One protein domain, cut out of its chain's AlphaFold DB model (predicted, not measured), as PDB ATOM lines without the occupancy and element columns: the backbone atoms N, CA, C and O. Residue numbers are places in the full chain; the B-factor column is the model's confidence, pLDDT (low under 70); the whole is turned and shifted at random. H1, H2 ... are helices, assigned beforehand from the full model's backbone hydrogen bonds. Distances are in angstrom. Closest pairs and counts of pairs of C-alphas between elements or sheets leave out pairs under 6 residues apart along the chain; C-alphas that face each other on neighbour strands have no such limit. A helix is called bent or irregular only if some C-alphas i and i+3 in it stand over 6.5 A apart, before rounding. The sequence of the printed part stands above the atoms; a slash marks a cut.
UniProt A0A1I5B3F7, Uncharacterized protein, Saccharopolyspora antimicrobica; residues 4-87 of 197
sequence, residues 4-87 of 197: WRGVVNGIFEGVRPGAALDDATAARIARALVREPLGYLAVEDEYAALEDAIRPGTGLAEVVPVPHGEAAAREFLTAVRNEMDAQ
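This is residues 4 to 87 of the 197 residues of an uncharacterized protein of Saccharopolyspora antimicrobica (UniProt A0A1I5B3F7). This is a small, rounded cluster of four helices set at crossed angles: the longest, H4, runs along one side, with H3 folded against it as the other arm of a loose hairpin and H2 slanting across it. H1 crosses on the far side from H4, with its Trp 4 end packed on H3 and its later part reaching toward H2, while the long link between H3 and H4 loops round one end. The printed part has 84 residues with four named helices, in the order H1, H2, H3, H4, and no named strand; its class is all helix, with 51 residues in the helices. It is compact, with a radius of gyration of the C-alphas of 11.4 A and spans of 29 by 26 by 22 A.

H4, the longest helix, has residues 70 to 85 and measures 22.3 A from first to last C-alpha. It begins at C-alpha 70, at (149.133, 114.829, 179.580), and ends at C-alpha 85, at (139.090, 131.567, 168.798). H2 has residues 23 to 35 and measures 18.2 A, beginning at C-alpha 23, at (148.150, 131.808, 179.692). H3 has residues 43 to 54, Val 43 to Ile 54, and measures 16.5 A. H1 has residues 4 to 13 and measures 14.1 A; its first C-alpha, that of Trp 4, is at (147.103, 116.867, 165.036). No helix is bent or irregular.

H4 touches H2, with 20 pairs of C-alphas within 8 A; the closest are those of Ala 26 and Val 80, 4.6 A apart. These two helices run the same way at a steep tilt of 52 degrees. H4 also touches H3, with 9 pairs within 8 A and the C-alphas of Ile 54 and Arg 74 closest, at 5.8 A. H3 and H4 run opposite ways at a shallow tilt of 29 degrees and form a helical hairpin. H3 in turn touches H1, the closest C-alphas being those of Trp 4 and Ala 49, 4.3 A apart, and the lines of these two helices are about perpendicular, at 85 degrees. H2 and H3 form a second helical hairpin, at a steep tilt of 39 degrees and running opposite ways. They only just touch, with 3 pairs of C-alphas within 8 A, through residues 33 to 34 of H2 and residues 43 to 46 of H3 alone; the closest C-alphas are those of Val 34 and Val 43, at 5.9 A. H1 and H2 are close but not clearly touching, with the closest C-alphas, those of Ile 11 and Ile 29, 6.9 A apart. H1 and H4 are near each other, with 6 pairs of C-alphas within 10 A. The helix packing is mostly crossed, with 1 of the 4 touching pairs at a shallow tilt. In the backbones of H1, H2, H3 and H4, every O i to N i+4 pair is within hydrogen-bond range.

The two C-alphas farthest apart are those of Ala 42 and Pro 67, at 30.2 A. From Trp 4 to Gln 87, the first and last printed residues, the C-alphas are 20.5 A apart. The printed part has no cut. The link from H3 to H4, residues 55 to 69, is long, and its C-alphas lie 10 to 17 A from the mean of all C-alphas. The links from H1 to H2, with 9 residues, and from H2 to H3, with 7 residues, are short. The mean pLDDT of the printed part is 89.3, and one printed residue, Gly 18, is under 70.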
ATOM      1  N   TRP A   4     147.060 116.390 163.651       89.81
ATOM      2  CA  TRP A   4     147.103 116.867 165.036       89.81
ATOM      3  C   TRP A   4     148.435 116.598 165.739       89.81
ATOM      4  O   TRP A   4     148.898 117.460 166.481       89.81
ATOM      5  N   ARG A   5     149.109 115.468 165.475       90.25
ATOM      6  CA  ARG A   5     150.425 115.189 166.078       90.25
ATOM      7  C   ARG A   5     151.467 116.200 165.611       90.25
ATOM      8  O   ARG A   5     152.257 116.672 166.418       90.25
ATOM      9  N   GLY A   6     151.453 116.545 164.322       88.75
ATOM     10  CA  GLY A   6     152.370 117.535 163.753       88.75
ATOM     11  C   GLY A   6     152.163 118.928 164.347       88.75
ATOM     12  O   GLY A   6     153.132 119.568 164.745       88.75
ATOM     13  N   VAL A   7     150.905 119.360 164.472       91.44
ATOM     14  CA  VAL A   7     150.547 120.659 165.068       91.44
ATOM     15  C   VAL A   7     150.932 120.720 166.546       91.44
ATOM     16  O   VAL A   7     151.570 121.677 166.974       91.44
ATOM     17  N   VAL A   8     150.615 119.680 167.326       92.19
ATOM     18  CA  VAL A   8     150.980 119.615 168.751       92.19
ATOM     19  C   VAL A   8     152.499 119.643 168.938       92.19
ATOM     20  O   VAL A   8     152.990 120.395 169.780       92.19
ATOM     21  N   ASN A   9     153.248 118.891 168.127       90.31
ATOM     22  CA  ASN A   9     154.711 118.935 168.152       90.31
ATOM     23  C   ASN A   9     155.234 120.343 167.840       90.31
ATOM     24  O   ASN A   9     156.037 120.862 168.608       90.31
ATOM     25  N   GLY A  10     154.741 120.991 166.780       88.56
ATOM     26  CA  GLY A  10     155.160 122.351 166.424       88.56
ATOM     27  C   GLY A  10     154.841 123.385 167.511       88.56
ATOM     28  O   GLY A  10     155.655 124.263 167.799       88.56
ATOM     29  N   ILE A  11     153.700 123.245 168.193       91.69
ATOM     30  CA  ILE A  11     153.351 124.077 169.352       91.69
ATOM     31  C   ILE A  11     154.375 123.910 170.473       91.69
ATOM     32  O   ILE A  11     154.866 124.909 171.000       91.69
ATOM     33  N   PHE A  12     154.712 122.670 170.836       90.50
ATOM     34  CA  PHE A  12     155.665 122.406 171.913       90.50
ATOM     35  C   PHE A  12     157.107 122.760 171.540       90.50
ATOM     36  O   PHE A  12     157.839 123.226 172.407       90.50
ATOM     37  N   GLU A  13     157.502 122.650 170.271       86.62
ATOM     38  CA  GLU A  13     158.769 123.206 169.773       86.62
ATOM     39  C   GLU A  13     158.820 124.738 169.932       86.62
ATOM     40  O   GLU A  13     159.866 125.306 170.247       86.62
ATOM     41  N   GLY A  14     157.677 125.417 169.784       83.50
ATOM     42  CA  GLY A  14     157.534 126.854 170.030       83.50
ATOM     43  C   GLY A  14     157.539 127.260 171.513       83.50
ATOM     44  O   GLY A  14     157.612 128.461 171.831       83.50
ATOM     45  N   VAL A  15     157.456 126.302 172.440       86.44
ATOM     46  CA  VAL A  15     157.587 126.515 173.886       86.44
ATOM     47  C   VAL A  15     159.055 126.336 174.274       86.44
ATOM     48  O   VAL A  15     159.684 125.326 173.977       86.44
ATOM     49  N   ARG A  16     159.640 127.332 174.951       77.56
ATOM     50  CA  ARG A  16     161.045 127.230 175.377       77.56
ATOM     51  C   ARG A  16     161.209 126.068 176.365       77.56
ATOM     52  O   ARG A  16     160.368 125.938 177.255       77.56
ATOM     53  N   PRO A  17     162.304 125.289 176.295       74.88
ATOM     54  CA  PRO A  17     162.579 124.254 177.285       74.88
ATOM     55  C   PRO A  17     162.525 124.815 178.713       74.88
ATOM     56  O   PRO A  17     163.200 125.797 179.023       74.88
ATOM     57  N   GLY A  18     161.700 124.208 179.570       69.31
ATOM     58  CA  GLY A  18     161.513 124.633 180.962       69.31
ATOM     59  C   GLY A  18     160.625 125.867 181.170       69.31
ATOM     60  O   GLY A  18     160.506 126.325 182.305       69.31
ATOM     61  N   ALA A  19     160.002 126.413 180.119       78.00
ATOM     62  CA  ALA A  19     158.975 127.440 180.277       78.00
ATOM     63  C   ALA A  19     157.703 126.862 180.914       78.00
ATOM     64  O   ALA A  19     157.371 125.691 180.734       78.00
ATOM     65  N   ALA A  20     156.980 127.705 181.650       83.94
ATOM     66  CA  ALA A  20     155.673 127.344 182.177       83.94
ATOM     67  C   ALA A  20     154.638 127.257 181.045       83.94
ATOM     68  O   ALA A  20     154.655 128.059 180.110       83.94
ATOM     69  N   LEU A  21     153.714 126.301 181.155       89.88
ATOM     70  CA  LEU A  21     152.531 126.213 180.300       89.88
ATOM     71  C   LEU A  21     151.432 127.123 180.863       89.88
ATOM     72  O   LEU A  21     150.462 126.650 181.445       89.88
ATOM     73  N   ASP A  22     151.643 128.433 180.763       91.50
ATOM     74  CA  ASP A  22     150.745 129.462 181.290       91.50
ATOM     75  C   ASP A  22     149.974 130.206 180.186       91.50
ATOM     76  O   ASP A  22     150.257 130.072 178.990       91.50
ATOM     77  N   ASP A  23     149.004 131.027 180.597       92.88
ATOM     78  CA  ASP A  23     148.150 131.808 179.692       92.88
ATOM     79  C   ASP A  23     148.962 132.761 178.803       92.88
ATOM     80  O   ASP A  23     148.657 132.956 177.627       92.88
ATOM     81  N   ALA A  24     150.048 133.332 179.335       93.38
ATOM     82  CA  ALA A  24     150.923 134.221 178.575       93.38
ATOM     83  C   ALA A  24     151.618 133.474 177.425       93.38
ATOM     84  O   ALA A  24     151.727 133.992 176.305       93.38
ATOM     85  N   THR A  25     152.064 132.246 177.687       94.12
ATOM     86  CA  THR A  25     152.645 131.354 176.685       94.12
ATOM     87  C   THR A  25     151.587 130.904 175.684       94.12
ATOM     88  O   THR A  25     151.856 130.952 174.483       94.12
ATOM     89  N   ALA A  26     150.383 130.558 176.143       95.75
ATOM     90  CA  ALA A  26     149.279 130.155 175.277       95.75
ATOM     91  C   ALA A  26     148.892 131.275 174.299       95.75
ATOM     92  O   ALA A  26     148.887 131.061 173.086       95.75
ATOM     93  N   ALA A  27     148.698 132.500 174.795       95.31
ATOM     94  CA  ALA A  27     148.382 133.667 173.976       95.31
ATOM     95  C   ALA A  27     149.503 134.006 172.980       95.31
ATOM     96  O   ALA A  27     149.248 134.435 171.852       95.31
ATOM     97  N   ARG A  28     150.773 133.817 173.365       94.56
ATOM     98  CA  ARG A  28     151.911 133.999 172.450       94.56
ATOM     99  C   ARG A  28     151.890 132.974 171.318       94.56
ATOM    100  O   ARG A  28     152.078 133.375 170.173       94.56
ATOM    101  N   ILE A  29     151.689 131.694 171.631       94.88
ATOM    102  CA  ILE A  29     151.620 130.627 170.626       94.88
ATOM    103  C   ILE A  29     150.416 130.838 169.708       94.88
ATOM    104  O   ILE A  29     150.587 130.832 168.496       94.88
ATOM    105  N   ALA A  30     149.236 131.129 170.254       95.50
ATOM    106  CA  ALA A  30     148.039 131.398 169.464       95.50
ATOM    107  C   ALA A  30     148.241 132.558 168.476       95.50
ATOM    108  O   ALA A  30     147.867 132.453 167.313       95.50
ATOM    109  N   ARG A  31     148.878 133.658 168.904       93.88
ATOM    110  CA  ARG A  31     149.231 134.769 167.999       93.88
ATOM    111  C   ARG A  31     150.214 134.360 166.904       93.88
ATOM    112  O   ARG A  31     150.152 134.937 165.823       93.88
ATOM    113  N   ALA A  32     151.136 133.439 167.190       91.94
ATOM    114  CA  ALA A  32     152.066 132.926 166.191       91.94
ATOM    115  C   ALA A  32     151.322 132.077 165.155       91.94
ATOM    116  O   ALA A  32     151.386 132.413 163.985       91.94
ATOM    117  N   LEU A  33     150.520 131.096 165.584       92.62
ATOM    118  CA  LEU A  33     149.734 130.229 164.691       92.62
ATOM    119  C   LEU A  33     148.777 131.021 163.783       92.62
ATOM    120  O   LEU A  33     148.695 130.778 162.587       92.62
ATOM    121  N   VAL A  34     148.097 132.036 164.330       92.19
ATOM    122  CA  VAL A  34     147.182 132.887 163.545       92.19
ATOM    123  C   VAL A  34     147.916 133.727 162.493       92.19
ATOM    124  O   VAL A  34     147.340 134.053 161.459       92.19
ATOM    125  N   ARG A  35     149.170 134.119 162.746       88.44
ATOM    126  CA  ARG A  35     149.950 134.967 161.827       88.44
ATOM    127  C   ARG A  35     150.803 134.166 160.850       88.44
ATOM    128  O   ARG A  35     151.021 134.622 159.733       88.44
ATOM    129  N   GLU A  36     151.299 133.026 161.296       85.44
ATOM    130  CA  GLU A  36     152.252 132.168 160.606       85.44
ATOM    131  C   GLU A  36     151.902 130.700 160.911       85.44
ATOM    132  O   GLU A  36     152.488 130.092 161.814       85.44
ATOM    133  N   PRO A  37     150.911 130.134 160.198       85.88
ATOM    134  CA  PRO A  37     150.554 128.728 160.340       85.88
ATOM    135  C   PRO A  37     151.743 127.798 160.065       85.88
ATOM    136  O   PRO A  37     152.589 128.051 159.202       85.88
ATOM    137  N   LEU A  38     151.795 126.677 160.773       85.88
ATOM    138  CA  LEU A  38     152.846 125.676 160.691       85.88
ATOM    139  C   LEU A  38     152.837 124.966 159.332       85.88
ATOM    140  O   LEU A  38     151.887 124.293 158.916       85.88
ATOM    141  N   GLY A  39     153.987 125.024 158.664       84.62
ATOM    142  CA  GLY A  39     154.261 124.242 157.466       84.62
ATOM    143  C   GLY A  39     153.442 124.689 156.255       84.62
ATOM    144  O   GLY A  39     153.792 125.670 155.609       84.62
ATOM    145  N   TYR A  40     152.424 123.902 155.894       86.06
ATOM    146  CA  TYR A  40     151.559 124.125 154.722       86.06
ATOM    147  C   TYR A  40     150.072 124.230 155.091       86.06
ATOM    148  O   TYR A  40     149.217 124.149 154.206       86.06
ATOM    149  N   LEU A  41     149.758 124.295 156.386       86.75
ATOM    150  CA  LEU A  41     148.384 124.305 156.876       86.75
ATOM    151  C   LEU A  41     147.781 125.707 156.771       86.75
ATOM    152  O   LEU A  41     148.492 126.708 156.856       86.75
ATOM    153  N   ALA A  42     146.464 125.782 156.589       89.06
ATOM    154  CA  ALA A  42     145.730 127.001 156.899       89.06
ATOM    155  C   ALA A  42     145.462 127.075 158.411       89.06
ATOM    156  O   ALA A  42     145.443 126.050 159.096       89.06
ATOM    157  N   VAL A  43     145.202 128.276 158.932       91.81
ATOM    158  CA  VAL A  43     144.877 128.479 160.356       91.81
ATOM    159  C   VAL A  43     143.642 127.667 160.779       91.81
ATOM    160  O   VAL A  43     143.581 127.149 161.893       91.81
ATOM    161  N   GLU A  44     142.682 127.469 159.872       92.44
ATOM    162  CA  GLU A  44     141.515 126.610 160.071       92.44
ATOM    163  C   GLU A  44     141.903 125.141 160.271       92.44
ATOM    164  O   GLU A  44     141.327 124.469 161.130       92.44
ATOM    165  N   ASP A  45     142.872 124.647 159.497       92.25
ATOM    166  CA  ASP A  45     143.337 123.263 159.580       92.25
ATOM    167  C   ASP A  45     144.094 123.027 160.890       92.25
ATOM    168  O   ASP A  45     143.920 121.991 161.530       92.25
ATOM    169  N   GLU A  46     144.894 124.001 161.332       92.50
ATOM    170  CA  GLU A  46     145.561 123.952 162.637       92.50
ATOM    171  C   GLU A  46     144.567 123.974 163.792       92.50
ATOM    172  O   GLU A  46     144.691 123.196 164.739       92.50
ATOM    173  N   TYR A  47     143.552 124.832 163.700       94.31
ATOM    174  CA  TYR A  47     142.483 124.895 164.685       94.31
ATOM    175  C   TYR A  47     141.720 123.565 164.763       94.31
ATOM    176  O   TYR A  47     141.474 123.054 165.854       94.31
ATOM    177  N   ALA A  48     141.373 122.968 163.619       94.06
ATOM    178  CA  ALA A  48     140.714 121.664 163.574       94.06
ATOM    179  C   ALA A  48     141.609 120.547 164.139       94.06
ATOM    180  O   ALA A  48     141.145 119.686 164.887       94.06
ATOM    181  N   ALA A  49     142.906 120.590 163.844       93.44
ATOM    182  CA  ALA A  49     143.887 119.660 164.384       93.44
ATOM    183  C   ALA A  49     144.034 119.798 165.914       93.44
ATOM    184  O   ALA A  49     144.143 118.792 166.618       93.44
ATOM    185  N   LEU A  50     143.977 121.021 166.448       94.06
ATOM    186  CA  LEU A  50     143.924 121.279 167.890       94.06
ATOM    187  C   LEU A  50     142.650 120.722 168.532       94.06
ATOM    188  O   LEU A  50     142.727 120.085 169.582       94.06
ATOM    189  N   GLU A  51     141.493 120.900 167.892       94.44
ATOM    190  CA  GLU A  51     140.232 120.304 168.350       94.44
ATOM    191  C   GLU A  51     140.333 118.778 168.460       94.44
ATOM    192  O   GLU A  51     139.896 118.200 169.455       94.44
ATOM    193  N   ASP A  52     140.939 118.118 167.470       92.50
ATOM    194  CA  ASP A  52     141.172 116.670 167.498       92.50
ATOM    195  C   ASP A  52     142.129 116.263 168.635       92.50
ATOM    196  O   ASP A  52     141.873 115.285 169.346       92.50
ATOM    197  N   ALA A  53     143.200 117.034 168.855       91.12
ATOM    198  CA  ALA A  53     144.177 116.789 169.915       91.12
ATOM    199  C   ALA A  53     143.560 116.867 171.323       91.12
ATOM    200  O   ALA A  53     143.873 116.051 172.195       91.12
ATOM    201  N   ILE A  54     142.664 117.832 171.551       93.25
ATOM    202  CA  ILE A  54     142.071 118.120 172.868       93.25
ATOM    203  C   ILE A  54     140.956 117.126 173.235       93.25
ATOM    204  O   ILE A  54     140.653 116.974 174.425       93.25
ATOM    205  N   ARG A  55     140.399 116.372 172.276       90.38
ATOM    206  CA  ARG A  55     139.346 115.383 172.561       90.38
ATOM    207  C   ARG A  55     139.781 114.322 173.585       90.38
ATOM    208  O   ARG A  55     140.903 113.813 173.519       90.38
ATOM    209  N   PRO A  56     138.884 113.934 174.511       83.69
ATOM    210  CA  PRO A  56     139.135 112.812 175.409       83.69
ATOM    211  C   PRO A  56     139.467 111.535 174.626       83.69
ATOM    212  O   PRO A  56     138.793 111.213 173.650       83.69
ATOM    213  N   GLY A  57     140.487 110.797 175.068       80.31
ATOM    214  CA  GLY A  57     140.927 109.553 174.428       80.31
ATOM    215  C   GLY A  57     141.975 109.724 173.324       80.31
ATOM    216  O   GLY A  57     142.559 108.727 172.905       80.31
ATOM    217  N   THR A  58     142.278 110.954 172.893       83.69
ATOM    218  CA  THR A  58     143.440 111.213 172.032       83.69
ATOM    219  C   THR A  58     144.724 111.042 172.845       83.69
ATOM    220  O   THR A  58     144.936 111.776 173.812       83.69
ATOM    221  N   GLY A  59     145.567 110.076 172.467       83.50
ATOM    222  CA  GLY A  59     146.802 109.729 173.180       83.50
ATOM    223  C   GLY A  59     147.897 110.783 173.016       83.50
ATOM    224  O   GLY A  59     148.764 110.647 172.156       83.50
ATOM    225  N   LEU A  60     147.860 111.831 173.842       84.56
ATOM    226  CA  LEU A  60     148.848 112.915 173.816       84.56
ATOM    227  C   LEU A  60     150.186 112.511 174.452       84.56
ATOM    228  O   LEU A  60     151.204 113.113 174.129       84.56
ATOM    229  N   ALA A  61     150.218 111.497 175.321       80.75
ATOM    230  CA  ALA A  61     151.415 111.100 176.068       80.75
ATOM    231  C   ALA A  61     152.695 110.907 175.224       80.75
ATOM    232  O   ALA A  61     153.788 111.132 175.731       80.75
ATOM    233  N   GLU A  62     152.579 110.518 173.950       80.31
ATOM    234  CA  GLU A  62     153.726 110.317 173.047       80.31
ATOM    235  C   GLU A  62     154.359 111.625 172.540       80.31
ATOM    236  O   GLU A  62     155.511 111.616 172.111       80.31
ATOM    237  N   VAL A  63     153.616 112.736 172.566       80.81
ATOM    238  CA  VAL A  63     154.030 114.043 172.019       80.81
ATOM    239  C   VAL A  63     154.226 115.111 173.095       80.81
ATOM    240  O   VAL A  63     154.722 116.199 172.812       80.81
ATOM    241  N   VAL A  64     153.840 114.824 174.340       81.00
ATOM    242  CA  VAL A  64     153.979 115.775 175.446       81.00
ATOM    243  C   VAL A  64     155.430 115.811 175.936       81.00
ATOM    244  O   VAL A  64     155.973 114.774 176.327       81.00
ATOM    245  N   PRO A  65     156.072 116.991 175.974       76.12
ATOM    246  CA  PRO A  65     157.427 117.113 176.484       76.12
ATOM    247  C   PRO A  65     157.473 116.956 178.009       76.12
ATOM    248  O   PRO A  65     156.684 117.541 178.753       76.12
ATOM    249  N   VAL A  66     158.477 116.224 178.493       73.56
ATOM    250  CA  VAL A  66     158.844 116.176 179.919       73.56
ATOM    251  C   VAL A  66     159.294 117.583 180.364       73.56
ATOM    252  O   VAL A  66     160.047 118.222 179.626       73.56
ATOM    253  N   PRO A  67     158.886 118.090 181.548       76.75
ATOM    254  CA  PRO A  67     158.242 117.391 182.669       76.75
ATOM    255  C   PRO A  67     156.709 117.452 182.687       76.75
ATOM    256  O   PRO A  67     156.103 117.122 183.707       76.75
ATOM    257  N   HIS A  68     156.063 117.906 181.616       80.44
ATOM    258  CA  HIS A  68     154.619 118.104 181.629       80.44
ATOM    259  C   HIS A  68     153.881 116.765 181.518       80.44
ATOM    260  O   HIS A  68     154.272 115.870 180.772       80.44
ATOM    261  N   GLY A  69     152.811 116.616 182.298       86.62
ATOM    262  CA  GLY A  69     151.884 115.496 182.159       86.62
ATOM    263  C   GLY A  69     150.833 115.777 181.089       86.62
ATOM    264  O   GLY A  69     150.565 116.931 180.752       86.62
ATOM    265  N   GLU A  70     150.176 114.723 180.607       89.50
ATOM    266  CA  GLU A  70     149.133 114.829 179.580       89.50
ATOM    267  C   GLU A  70     147.999 115.800 179.957       89.50
ATOM    268  O   GLU A  70     147.538 116.561 179.110       89.50
ATOM    269  N   ALA A  71     147.574 115.821 181.224       89.38
ATOM    270  CA  ALA A  71     146.518 116.726 181.683       89.38
ATOM    271  C   ALA A  71     146.909 118.205 181.514       89.38
ATOM    272  O   ALA A  71     146.173 118.964 180.891       89.38
ATOM    273  N   ALA A  72     148.104 118.586 181.978       89.94
ATOM    274  CA  ALA A  72     148.616 119.950 181.849       89.94
ATOM    275  C   ALA A  72     148.816 120.350 180.378       89.94
ATOM    276  O   ALA A  72     148.508 121.471 179.985       89.94
ATOM    277  N   ALA A  73     149.288 119.420 179.542       91.19
ATOM    278  CA  ALA A  73     149.386 119.645 178.106       91.19
ATOM    279  C   ALA A  73     148.012 119.901 177.471       91.19
ATOM    280  O   ALA A  73     147.867 120.819 176.670       91.19
ATOM    281  N   ARG A  74     146.989 119.126 177.843       93.38
ATOM    282  CA  ARG A  74     145.627 119.288 177.322       93.38
ATOM    283  C   ARG A  74     145.001 120.614 177.752       93.38
ATOM    284  O   ARG A  74     144.375 121.280 176.928       93.38
ATOM    285  N   GLU A  75     145.194 121.015 179.006       93.75
ATOM    286  CA  GLU A  75     144.774 122.328 179.513       93.75
ATOM    287  C   GLU A  75     145.446 123.460 178.728       93.75
ATOM    288  O   GLU A  75     144.768 124.361 178.236       93.75
ATOM    289  N   PHE A  76     146.759 123.360 178.508       95.12
ATOM    290  CA  PHE A  76     147.512 124.334 177.727       95.12
ATOM    291  C   PHE A  76     147.040 124.431 176.270       95.12
ATOM    292  O   PHE A  76     146.790 125.527 175.774       95.12
ATOM    293  N   LEU A  77     146.863 123.298 175.582       95.62
ATOM    294  CA  LEU A  77     146.347 123.276 174.209       95.62
ATOM    295  C   LEU A  77     144.929 123.866 174.132       95.62
ATOM    296  O   LEU A  77     144.612 124.582 173.185       95.62
ATOM    297  N   THR A  78     144.098 123.628 175.153       96.69
ATOM    298  CA  THR A  78     142.766 124.242 175.268       96.69
ATOM    299  C   THR A  78     142.862 125.760 175.398       96.69
ATOM    300  O   THR A  78     142.121 126.477 174.725       96.69
ATOM    301  N   ALA A  79     143.797 126.265 176.208       97.25
ATOM    302  CA  ALA A  79     144.052 127.697 176.325       97.25
ATOM    303  C   ALA A  79     144.519 128.300 174.989       97.25
ATOM    304  O   ALA A  79     143.960 129.302 174.550       97.25
ATOM    305  N   VAL A  80     145.459 127.652 174.285       97.19
ATOM    306  CA  VAL A  80     145.909 128.077 172.943       97.19
ATOM    307  C   VAL A  80     144.731 128.159 171.972       97.19
ATOM    308  O   VAL A  80     144.554 129.173 171.302       97.19
ATOM    309  N   ARG A  81     143.889 127.122 171.922       97.00
ATOM    310  CA  ARG A  81     142.713 127.087 171.047       97.00
ATOM    311  C   ARG A  81     141.723 128.211 171.363       97.00
ATOM    312  O   ARG A  81     141.199 128.828 170.440       97.00
ATOM    313  N   ASN A  82     141.474 128.498 172.640       97.38
ATOM    314  CA  ASN A  82     140.571 129.580 173.044       97.38
ATOM    315  C   ASN A  82     141.133 130.961 172.668       97.38
ATOM    316  O   ASN A  82     140.391 131.824 172.206       97.38
ATOM    317  N   GLU A  83     142.446 131.156 172.796       97.81
ATOM    318  CA  GLU A  83     143.133 132.374 172.348       97.81
ATOM    319  C   GLU A  83     143.113 132.528 170.819       97.81
ATOM    320  O   GLU A  83     143.020 133.644 170.307       97.81
ATOM    321  N   MET A  84     143.174 131.428 170.060       96.81
ATOM    322  CA  MET A  84     142.941 131.469 168.612       96.81
ATOM    323  C   MET A  84     141.492 131.865 168.312       96.81
ATOM    324  O   MET A  84     141.264 132.735 167.477       96.81
ATOM    325  N   ASP A  85     140.514 131.278 169.004       96.62
ATOM    326  CA  ASP A  85     139.090 131.567 168.798       96.62
ATOM    327  C   ASP A  85     138.746 133.044 169.058       96.62
ATOM    328  O   ASP A  85     138.051 133.679 168.262       96.62
ATOM    329  N   ALA A  86     139.333 133.635 170.101       96.69
ATOM    330  CA  ALA A  86     139.179 135.051 170.436       96.69
ATOM    331  C   ALA A  86     139.740 136.012 169.367       96.69
ATOM    332  O   ALA A  86     139.375 137.188 169.343       96.69
ATOM    333  N   GLN A  87     140.614 135.529 168.478       94.69
ATOM    334  CA  GLN A  87     141.197 136.310 167.383       94.69
ATOM    335  C   GLN A  87     140.385 136.232 166.081       94.69
ATOM    336  O   GLN A  87     140.819 136.784 165.070       94.69
TER     337      GLN A  87